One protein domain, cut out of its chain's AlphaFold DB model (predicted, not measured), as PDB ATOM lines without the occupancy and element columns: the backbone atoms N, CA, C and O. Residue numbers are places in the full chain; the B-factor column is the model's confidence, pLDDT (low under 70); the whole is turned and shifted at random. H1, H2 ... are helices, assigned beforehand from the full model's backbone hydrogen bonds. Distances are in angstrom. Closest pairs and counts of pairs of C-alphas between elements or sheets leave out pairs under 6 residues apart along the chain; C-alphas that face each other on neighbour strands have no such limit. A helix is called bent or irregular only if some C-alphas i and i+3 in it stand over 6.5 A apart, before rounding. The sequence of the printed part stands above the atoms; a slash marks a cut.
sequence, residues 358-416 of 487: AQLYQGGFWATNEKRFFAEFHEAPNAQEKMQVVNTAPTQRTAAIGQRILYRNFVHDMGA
ATOM      1  N   ALA A 358      10.443 -17.423 -38.118       92.44
ATOM      2  CA  ALA A 358      11.265 -18.627 -38.227       92.44
ATOM      3  C   ALA A 358      11.477 -19.095 -39.677       92.44
ATOM      4  O   ALA A 358      12.273 -20.010 -39.926       92.44
ATOM      5  N   GLN A 359      10.794 -18.486 -40.653       90.75
ATOM      6  CA  GLN A 359      10.808 -18.950 -42.041       90.75
ATOM      7  C   GLN A 359      12.112 -18.654 -42.790       90.75
ATOM      8  O   GLN A 359      12.250 -19.095 -43.928       90.75
ATOM      9  N   LEU A 360      13.111 -18.001 -42.187       90.88
ATOM     10  CA  LEU A 360      14.419 -17.767 -42.815       90.88
ATOM     11  C   LEU A 360      15.025 -19.036 -43.453       90.88
ATOM     12  O   LEU A 360      15.560 -18.977 -44.560       90.88
ATOM     13  N   TYR A 361      14.936 -20.184 -42.775       87.25
ATOM     14  CA  TYR A 361      15.526 -21.440 -43.257       87.25
ATOM     15  C   TYR A 361      14.579 -22.313 -44.090       87.25
ATOM     16  O   TYR A 361      15.051 -23.224 -44.765       87.25
ATOM     17  N   GLN A 362      13.270 -22.053 -44.064       84.94
ATOM     18  CA  GLN A 362      12.268 -22.888 -44.747       84.94
ATOM     19  C   GLN A 362      11.569 -22.170 -45.908       84.94
ATOM     20  O   GLN A 362      11.275 -22.796 -46.920       84.94
ATOM     21  N   GLY A 363      11.345 -20.862 -45.797       81.12
ATOM     22  CA  GLY A 363      10.749 -20.024 -46.837       81.12
ATOM     23  C   GLY A 363      11.746 -19.528 -47.889       81.12
ATOM     24  O   GLY A 363      11.348 -18.869 -48.844       81.12
ATOM     25  N   GLY A 364      13.040 -19.804 -47.723       82.88
ATOM     26  CA  GLY A 364      14.087 -19.389 -48.658       82.88
ATOM     27  C   GLY A 364      14.467 -17.904 -48.578       82.88
ATOM     28  O   GLY A 364      13.863 -17.096 -47.862       82.88
ATOM     29  N   PHE A 365      15.517 -17.547 -49.323       87.19
ATOM     30  CA  PHE A 365      16.005 -16.168 -49.420       87.19
ATOM     31  C   PHE A 365      14.968 -15.251 -50.073       87.19
ATOM     32  O   PHE A 365      14.188 -15.702 -50.905       87.19
ATOM     33  N   TRP A 366      15.030 -13.953 -49.758       92.62
ATOM     34  CA  TRP A 366      14.218 -12.943 -50.435       92.62
ATOM     35  C   TRP A 366      14.388 -13.021 -51.953       92.62
ATOM     36  O   TRP A 366      15.511 -12.894 -52.466       92.62
ATOM     37  N   ALA A 367      13.280 -13.200 -52.665       94.50
ATOM     38  CA  ALA A 367      13.252 -13.101 -54.116       94.50
ATOM     39  C   ALA A 367      13.503 -11.650 -54.569       94.50
ATOM     40  O   ALA A 367      13.451 -10.704 -53.785       94.50
ATOM     41  N   THR A 368      13.806 -11.441 -55.853       96.31
ATOM     42  CA  THR A 368      14.147 -10.105 -56.381       96.31
ATOM     43  C   THR A 368      13.023  -9.081 -56.185       96.31
ATOM     44  O   THR A 368      13.291  -7.930 -55.848       96.31
ATOM     45  N   ASN A 369      11.763  -9.482 -56.366       96.81
ATOM     46  CA  ASN A 369      10.596  -8.635 -56.100       96.81
ATOM     47  C   ASN A 369      10.429  -8.322 -54.605       96.81
ATOM     48  O   ASN A 369      10.154  -7.177 -54.273       96.81
ATOM     49  N   GLU A 370      10.666  -9.290 -53.719       97.06
ATOM     50  CA  GLU A 370      10.614  -9.095 -52.264       97.06
ATOM     51  C   GLU A 370      11.726  -8.157 -51.769       97.06
ATOM     52  O   GLU A 370      11.478  -7.289 -50.939       97.06
ATOM     53  N   LYS A 371      12.942  -8.264 -52.323       97.00
ATOM     54  CA  LYS A 371      14.037  -7.323 -52.025       97.00
ATOM     55  C   LYS A 371      13.688  -5.893 -52.424       97.00
ATOM     56  O   LYS A 371      13.988  -4.967 -51.683       97.00
ATOM     57  N   ARG A 372      13.069  -5.713 -53.596       97.81
ATOM     58  CA  ARG A 372      12.614  -4.398 -54.067       97.81
ATOM     59  C   ARG A 372      11.495  -3.842 -53.188       97.81
ATOM     60  O   ARG A 372      11.562  -2.676 -52.837       97.81
ATOM     61  N   PHE A 373      10.538  -4.684 -52.797       98.50
ATOM     62  CA  PHE A 373       9.493  -4.317 -51.843       98.50
ATOM     63  C   PHE A 373      10.087  -3.798 -50.529       98.50
ATOM     64  O   PHE A 373       9.716  -2.721 -50.080       98.50
ATOM     65  N   PHE A 374      11.048  -4.514 -49.932       98.38
ATOM     66  CA  PHE A 374      11.658  -4.036 -48.692       98.38
ATOM     67  C   PHE A 374      12.504  -2.783 -48.900       98.38
ATOM     68  O   PHE A 374      12.467  -1.907 -48.046       98.38
ATOM     69  N   ALA A 375      13.207  -2.641 -50.028       98.19
ATOM     70  CA  ALA A 375      13.903  -1.396 -50.346       98.19
ATOM     71  C   ALA A 375      12.931  -0.200 -50.378       98.19
ATOM     72  O   ALA A 375      13.176   0.795 -49.709       98.19
ATOM     73  N   GLU A 376      11.793  -0.330 -51.064       98.44
ATOM     74  CA  GLU A 376      10.738   0.693 -51.087       98.44
ATOM     75  C   GLU A 376      10.162   0.957 -49.685       98.44
ATOM     76  O   GLU A 376      10.048   2.104 -49.256       98.44
ATOM     77  N   PHE A 377       9.892  -0.100 -48.915       98.69
ATOM     78  CA  PHE A 377       9.436   0.010 -47.529       98.69
ATOM     79  C   PHE A 377      10.452   0.751 -46.640       98.69
ATOM     80  O   PHE A 377      10.067   1.485 -45.727       98.69
ATOM     81  N   HIS A 378      11.753   0.555 -46.869       98.50
ATOM     82  CA  HIS A 378      12.828   1.215 -46.130       98.50
ATOM     83  C   HIS A 378      12.996   2.694 -46.492       98.50
ATOM     84  O   HIS A 378      13.375   3.465 -45.609       98.50
ATOM     85  N   GLU A 379      12.686   3.084 -47.728       98.19
ATOM     86  CA  GLU A 379      12.694   4.481 -48.188       98.19
ATOM     87  C   GLU A 379      11.443   5.258 -47.751       98.19
ATOM     88  O   GLU A 379      11.504   6.474 -47.580       98.19
ATOM     89  N   ALA A 380      10.317   4.576 -47.511       98.19
ATOM     90  CA  ALA A 380       9.104   5.223 -47.018       98.19
ATOM     91  C   ALA A 380       9.363   5.937 -45.662       98.19
ATOM     92  O   ALA A 380       9.819   5.290 -44.707       98.19
ATOM     93  N   PRO A 381       9.069   7.245 -45.543       96.12
ATOM     94  CA  PRO A 381       9.541   8.091 -44.443       96.12
ATOM     95  C   PRO A 381       8.735   7.949 -43.147       96.12
ATOM     96  O   PRO A 381       9.249   8.243 -42.072       96.12
ATOM     97  N   ASN A 382       7.479   7.504 -43.221       97.31
ATOM     98  CA  ASN A 382       6.576   7.406 -42.071       97.31
ATOM     99  C   ASN A 382       5.735   6.121 -42.113       97.31
ATOM    100  O   ASN A 382       5.747   5.372 -43.093       97.31
ATOM    101  N   ALA A 383       5.018   5.851 -41.021       97.75
ATOM    102  CA  ALA A 383       4.227   4.638 -40.857       97.75
ATOM    103  C   ALA A 383       3.079   4.526 -41.882       97.75
ATOM    104  O   ALA A 383       2.786   3.423 -42.344       97.75
ATOM    105  N   GLN A 384       2.464   5.645 -42.282       98.12
ATOM    106  CA  GLN A 384       1.388   5.676 -43.279       98.12
ATOM    107  C   GLN A 384       1.895   5.253 -44.661       98.12
ATOM    108  O   GLN A 384       1.316   4.357 -45.275       98.12
ATOM    109  N   GLU A 385       2.996   5.835 -45.131       98.44
ATOM    110  CA  GLU A 385       3.610   5.475 -46.415       98.44
ATOM    111  C   GLU A 385       4.160   4.044 -46.388       98.44
ATOM    112  O   GLU A 385       3.957   3.282 -47.332       98.44
ATOM    113  N   LYS A 386       4.748   3.603 -45.268       98.56
ATOM    114  CA  LYS A 386       5.137   2.195 -45.080       98.56
ATOM    115  C   LYS A 386       3.944   1.249 -45.206       98.56
ATOM    116  O   LYS A 386       4.062   0.203 -45.842       98.56
ATOM    117  N   MET A 387       2.791   1.612 -44.643       98.19
ATOM    118  CA  MET A 387       1.572   0.813 -44.761       98.19
ATOM    119  C   MET A 387       1.027   0.795 -46.200       98.19
ATOM    120  O   MET A 387       0.528  -0.233 -46.653       98.19
ATOM    121  N   GLN A 388       1.170   1.888 -46.955       98.00
ATOM    122  CA  GLN A 388       0.837   1.905 -48.386       98.00
ATOM    123  C   GLN A 388       1.696   0.913 -49.176       98.00
ATOM    124  O   GLN A 388       1.150   0.160 -49.980       98.00
ATOM    125  N   VAL A 389       3.001   0.847 -48.891       98.50
ATOM    126  CA  VAL A 389       3.891  -0.163 -49.486       98.50
ATOM    127  C   VAL A 389       3.449  -1.571 -49.082       98.50
ATOM    128  O   VAL A 389       3.311  -2.441 -49.933       98.50
ATOM    129  N   VAL A 390       3.140  -1.812 -47.802       98.31
ATOM    130  CA  VAL A 390       2.633  -3.115 -47.319       98.31
ATOM    131  C   VAL A 390       1.387  -3.576 -48.084       98.31
ATOM    132  O   VAL A 390       1.281  -4.757 -48.412       98.31
ATOM    133  N   ASN A 391       0.475  -2.664 -48.427       97.56
ATOM    134  CA  ASN A 391      -0.738  -2.984 -49.189       97.56
ATOM    135  C   ASN A 391      -0.462  -3.434 -50.635       97.56
ATOM    136  O   ASN A 391      -1.322  -4.064 -51.248       97.56
ATOM    137  N   THR A 392       0.722  -3.140 -51.180       97.31
ATOM    138  CA  THR A 392       1.154  -3.555 -52.525       97.31
ATOM    139  C   THR A 392       2.162  -4.709 -52.491       97.31
ATOM    140  O   THR A 392       2.778  -5.031 -53.511       97.31
ATOM    141  N   ALA A 393       2.327  -5.361 -51.333       97.94
ATOM    142  CA  ALA A 393       3.313  -6.413 -51.138       97.94
ATOM    143  C   ALA A 393       3.193  -7.549 -52.173       97.94
ATOM    144  O   ALA A 393       2.098  -8.055 -52.437       97.94
ATOM    145  N   PRO A 394       4.321  -8.024 -52.732       97.25
ATOM    146  CA  PRO A 394       4.308  -9.027 -53.793       97.25
ATOM    147  C   PRO A 394       3.938 -10.433 -53.303       97.25
ATOM    148  O   PRO A 394       3.622 -11.298 -54.118       97.25
ATOM    149  N   THR A 395       4.039 -10.699 -51.996       96.31
ATOM    150  CA  THR A 395       3.747 -12.002 -51.386       96.31
ATOM    151  C   THR A 395       3.064 -11.823 -50.029       96.31
ATOM    152  O   THR A 395       3.296 -10.839 -49.329       96.31
ATOM    153  N   GLN A 396       2.274 -12.810 -49.594       95.00
ATOM    154  CA  GLN A 396       1.669 -12.790 -48.251       95.00
ATOM    155  C   GLN A 396       2.726 -12.712 -47.137       95.00
ATOM    156  O   GLN A 396       2.530 -12.023 -46.140       95.00
ATOM    157  N   ARG A 397       3.877 -13.372 -47.321       94.56
ATOM    158  CA  ARG A 397       4.995 -13.320 -46.369       94.56
ATOM    159  C   ARG A 397       5.575 -11.912 -46.244       94.56
ATOM    160  O   ARG A 397       5.849 -11.481 -45.129       94.56
ATOM    161  N   THR A 398       5.779 -11.203 -47.354       96.44
ATOM    162  CA  THR A 398       6.306  -9.827 -47.312       96.44
ATOM    163  C   THR A 398       5.305  -8.848 -46.714       96.44
ATOM    164  O   THR A 398       5.707  -8.036 -45.883       96.44
ATOM    165  N   ALA A 399       4.012  -8.997 -47.029       97.81
ATOM    166  CA  ALA A 399       2.941  -8.243 -46.378       97.81
ATOM    167  C   ALA A 399       2.980  -8.432 -44.853       97.81
ATOM    168  O   ALA A 399       3.080  -7.464 -44.101       97.81
ATOM    169  N   ALA A 400       2.991  -9.686 -44.395       97.19
ATOM    170  CA  ALA A 400       2.946 -10.014 -42.976       97.19
ATOM    171  C   ALA A 400       4.225  -9.607 -42.217       97.19
ATOM    172  O   ALA A 400       4.135  -9.116 -41.092       97.19
ATOM    173  N   ILE A 401       5.417  -9.745 -42.816       97.56
ATOM    174  CA  ILE A 401       6.660  -9.223 -42.219       97.56
ATOM    175  C   ILE A 401       6.592  -7.692 -42.117       97.56
ATOM    176  O   ILE A 401       6.889  -7.150 -41.056       97.56
ATOM    177  N   GLY A 402       6.160  -6.993 -43.173       98.31
ATOM    178  CA  GLY A 402       6.011  -5.534 -43.160       98.31
ATOM    179  C   GLY A 402       5.038  -5.041 -42.082       98.31
ATOM    180  O   GLY A 402       5.368  -4.122 -41.333       98.31
ATOM    181  N   GLN A 403       3.895  -5.715 -41.917       98.31
ATOM    182  CA  GLN A 403       2.953  -5.455 -40.820       98.31
ATOM    183  C   GLN A 403       3.603  -5.662 -39.449       98.31
ATOM    184  O   GLN A 403       3.521  -4.787 -38.590       98.31
ATOM    185  N   ARG A 404       4.316  -6.776 -39.238       98.25
ATOM    186  CA  ARG A 404       5.006  -7.029 -37.963       98.25
ATOM    187  C   ARG A 404       6.085  -5.989 -37.664       98.25
ATOM    188  O   ARG A 404       6.258  -5.633 -36.500       98.25
ATOM    189  N   ILE A 405       6.793  -5.474 -38.674       98.56
ATOM    190  CA  ILE A 405       7.742  -4.366 -38.488       98.56
ATOM    191  C   ILE A 405       7.010  -3.129 -37.950       98.56
ATOM    192  O   ILE A 405       7.482  -2.533 -36.979       98.56
ATOM    193  N   LEU A 406       5.847  -2.783 -38.512       98.56
ATOM    194  CA  LEU A 406       5.010  -1.684 -38.018       98.56
ATOM    195  C   LEU A 406       4.546  -1.932 -36.574       98.56
ATOM    196  O   LEU A 406       4.771  -1.092 -35.705       98.56
ATOM    197  N   TYR A 407       4.014  -3.120 -36.285       98.38
ATOM    198  CA  TYR A 407       3.517  -3.511 -34.958       98.38
ATOM    199  C   TYR A 407       4.574  -3.448 -33.853       98.38
ATOM    200  O   TYR A 407       4.254  -3.212 -32.688       98.38
ATOM    201  N   ARG A 408       5.839  -3.685 -34.205       98.06
ATOM    202  CA  ARG A 408       6.959  -3.720 -33.258       98.06
ATOM    203  C   ARG A 408       7.600  -2.356 -33.035       98.06
ATOM    204  O   ARG A 408       8.067  -2.098 -31.931       98.06
ATOM    205  N   ASN A 409       7.651  -1.518 -34.072       98.00
ATOM    206  CA  ASN A 409       8.521  -0.339 -34.095       98.00
ATOM    207  C   ASN A 409       7.764   0.991 -34.255       98.00
ATOM    208  O   ASN A 409       8.304   2.030 -33.900       98.00
ATOM    209  N   PHE A 410       6.510   0.970 -34.713       97.31
ATOM    210  CA  PHE A 410       5.678   2.157 -34.971       97.31
ATOM    211  C   PHE A 410       4.397   2.126 -34.123       97.31
ATOM    212  O   PHE A 410       3.300   2.434 -34.581       97.31
ATOM    213  N   VAL A 411       4.523   1.693 -32.864       94.69
ATOM    214  CA  VAL A 411       3.385   1.393 -31.974       94.69
ATOM    215  C   VAL A 411       2.446   2.592 -31.793       94.69
ATOM    216  O   VAL A 411       1.230   2.427 -31.752       94.69
ATOM    217  N   HIS A 412       2.994   3.806 -31.732       95.81
ATOM    218  CA  HIS A 412       2.209   5.031 -31.556       95.81
ATOM    219  C   HIS A 412       1.335   5.378 -32.777       95.81
ATOM    220  O   HIS A 412       0.354   6.102 -32.629       95.81
ATOM    221  N   ASP A 413       1.628   4.811 -33.951       97.69
ATOM    222  CA  ASP A 413       0.891   5.058 -35.194       97.69
ATOM    223  C   ASP A 413      -0.273   4.074 -35.413       97.69
ATOM    224  O   ASP A 413      -1.095   4.281 -36.306       97.69
ATOM    225  N   MET A 414      -0.398   3.016 -34.599       97.44
ATOM    226  CA  MET A 414      -1.390   1.944 -34.812       97.44
ATOM    227  C   MET A 414      -2.842   2.442 -34.827       97.44
ATOM    228  O   MET A 414      -3.681   1.878 -35.533       97.44
ATOM    229  N   GLY A 415      -3.147   3.500 -34.071       97.00
ATOM    230  CA  GLY A 415      -4.455   4.158 -34.093       97.00
ATOM    231  C   GLY A 415      -4.722   4.860 -35.423       97.00
ATOM    232  O   GLY A 415      -5.749   4.619 -36.055       97.00
ATOM    233  N   ALA A 416      -3.766   5.668 -35.886       96.69
ATOM    234  CA  ALA A 416      -3.867   6.400 -37.148       96.69
ATOM    235  C   ALA A 416      -3.905   5.471 -38.374       96.69
ATOM    236  O   ALA A 416      -4.521   5.805 -39.382       96.69
TER     237      ALA A 416
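This is residues 358 to 416 of the 487 residues of the protein "Exodeoxyribonuclease I, putative" of Microscilla marina ATCC 23134 (UniProt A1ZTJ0). Three helices lie nearly along one another in a small bundle, with H4, the longest, running there, H3 running back beside it and H2 running the same way as H4; their centres make a triangle. A short irregular helix, H1, lies off the end at which H2 and H4 begin, and residues 410 to 416 follow H4 at the opposite end. The printed part has 59 residues with four named helices, in the order H1, H2, H3, H4, and no named strand; the class is all helix. The whole is compact, with a radius of gyration of the C-alphas of 11.6 A, and elongated in outline, spanning 33 by 21 by 15 A.

H4, residues 396 to 409, measures 20.1 A from its first C-alpha at (1.669, -12.790, -48.251) to its last at (8.521, -0.339, -34.095). H3 is residues 383 to 391, 12.3 A long. H2 is residues 368 to 379, 16.8 A long, and begins with C-alpha 368 at (14.147, -10.105, -56.381). H1 is residues 358 to 361, 7.2 A from first to last C-alpha; it is irregular, since about 5 A would be the distance in a regular helix.

H4 and H3 touch, with 9 pairs of C-alphas within 8 A, and form a helical hairpin. Their closest C-alphas are those of Ala 399 and Val 390, 5.2 A apart. They run opposite ways at a shallow tilt of 14 degrees. H3 and H2 touch too and form a second helical hairpin, opposite ways at a shallow tilt of 16 degrees. Their closest C-alphas are those of Lys 386 and Phe 377, 5.4 A apart, and H2 touches H3 with residues 373 to 378 alone. H2 and H4 only just touch, with 3 pairs of C-alphas within 8 A, and H4 does so with residues 398 to 402 alone. The closest C-alphas there are those of Glu 370 and Thr 398, 6.6 A apart, and the two helices run the same way at a shallow tilt of 23 degrees. H1 is apart from H2, H3 and H4. In H2, H3 and H4 every O i to N i+4 pair is within hydrogen-bond range; H1, with 4 residues, is too short for such a pair, and its one O i to N i+3 pair is not within range.

The two C-alphas farthest apart are those of Tyr 361 and Ala 416, 34.5 A. The printed part, residues 358 to 416, has no cut. The links H2 to H3 and H3 to H4 are tight, the link H1 to H2 is short, and no link is long. The mean pLDDT of the printed part is 96.0, and no printed residue is under 70.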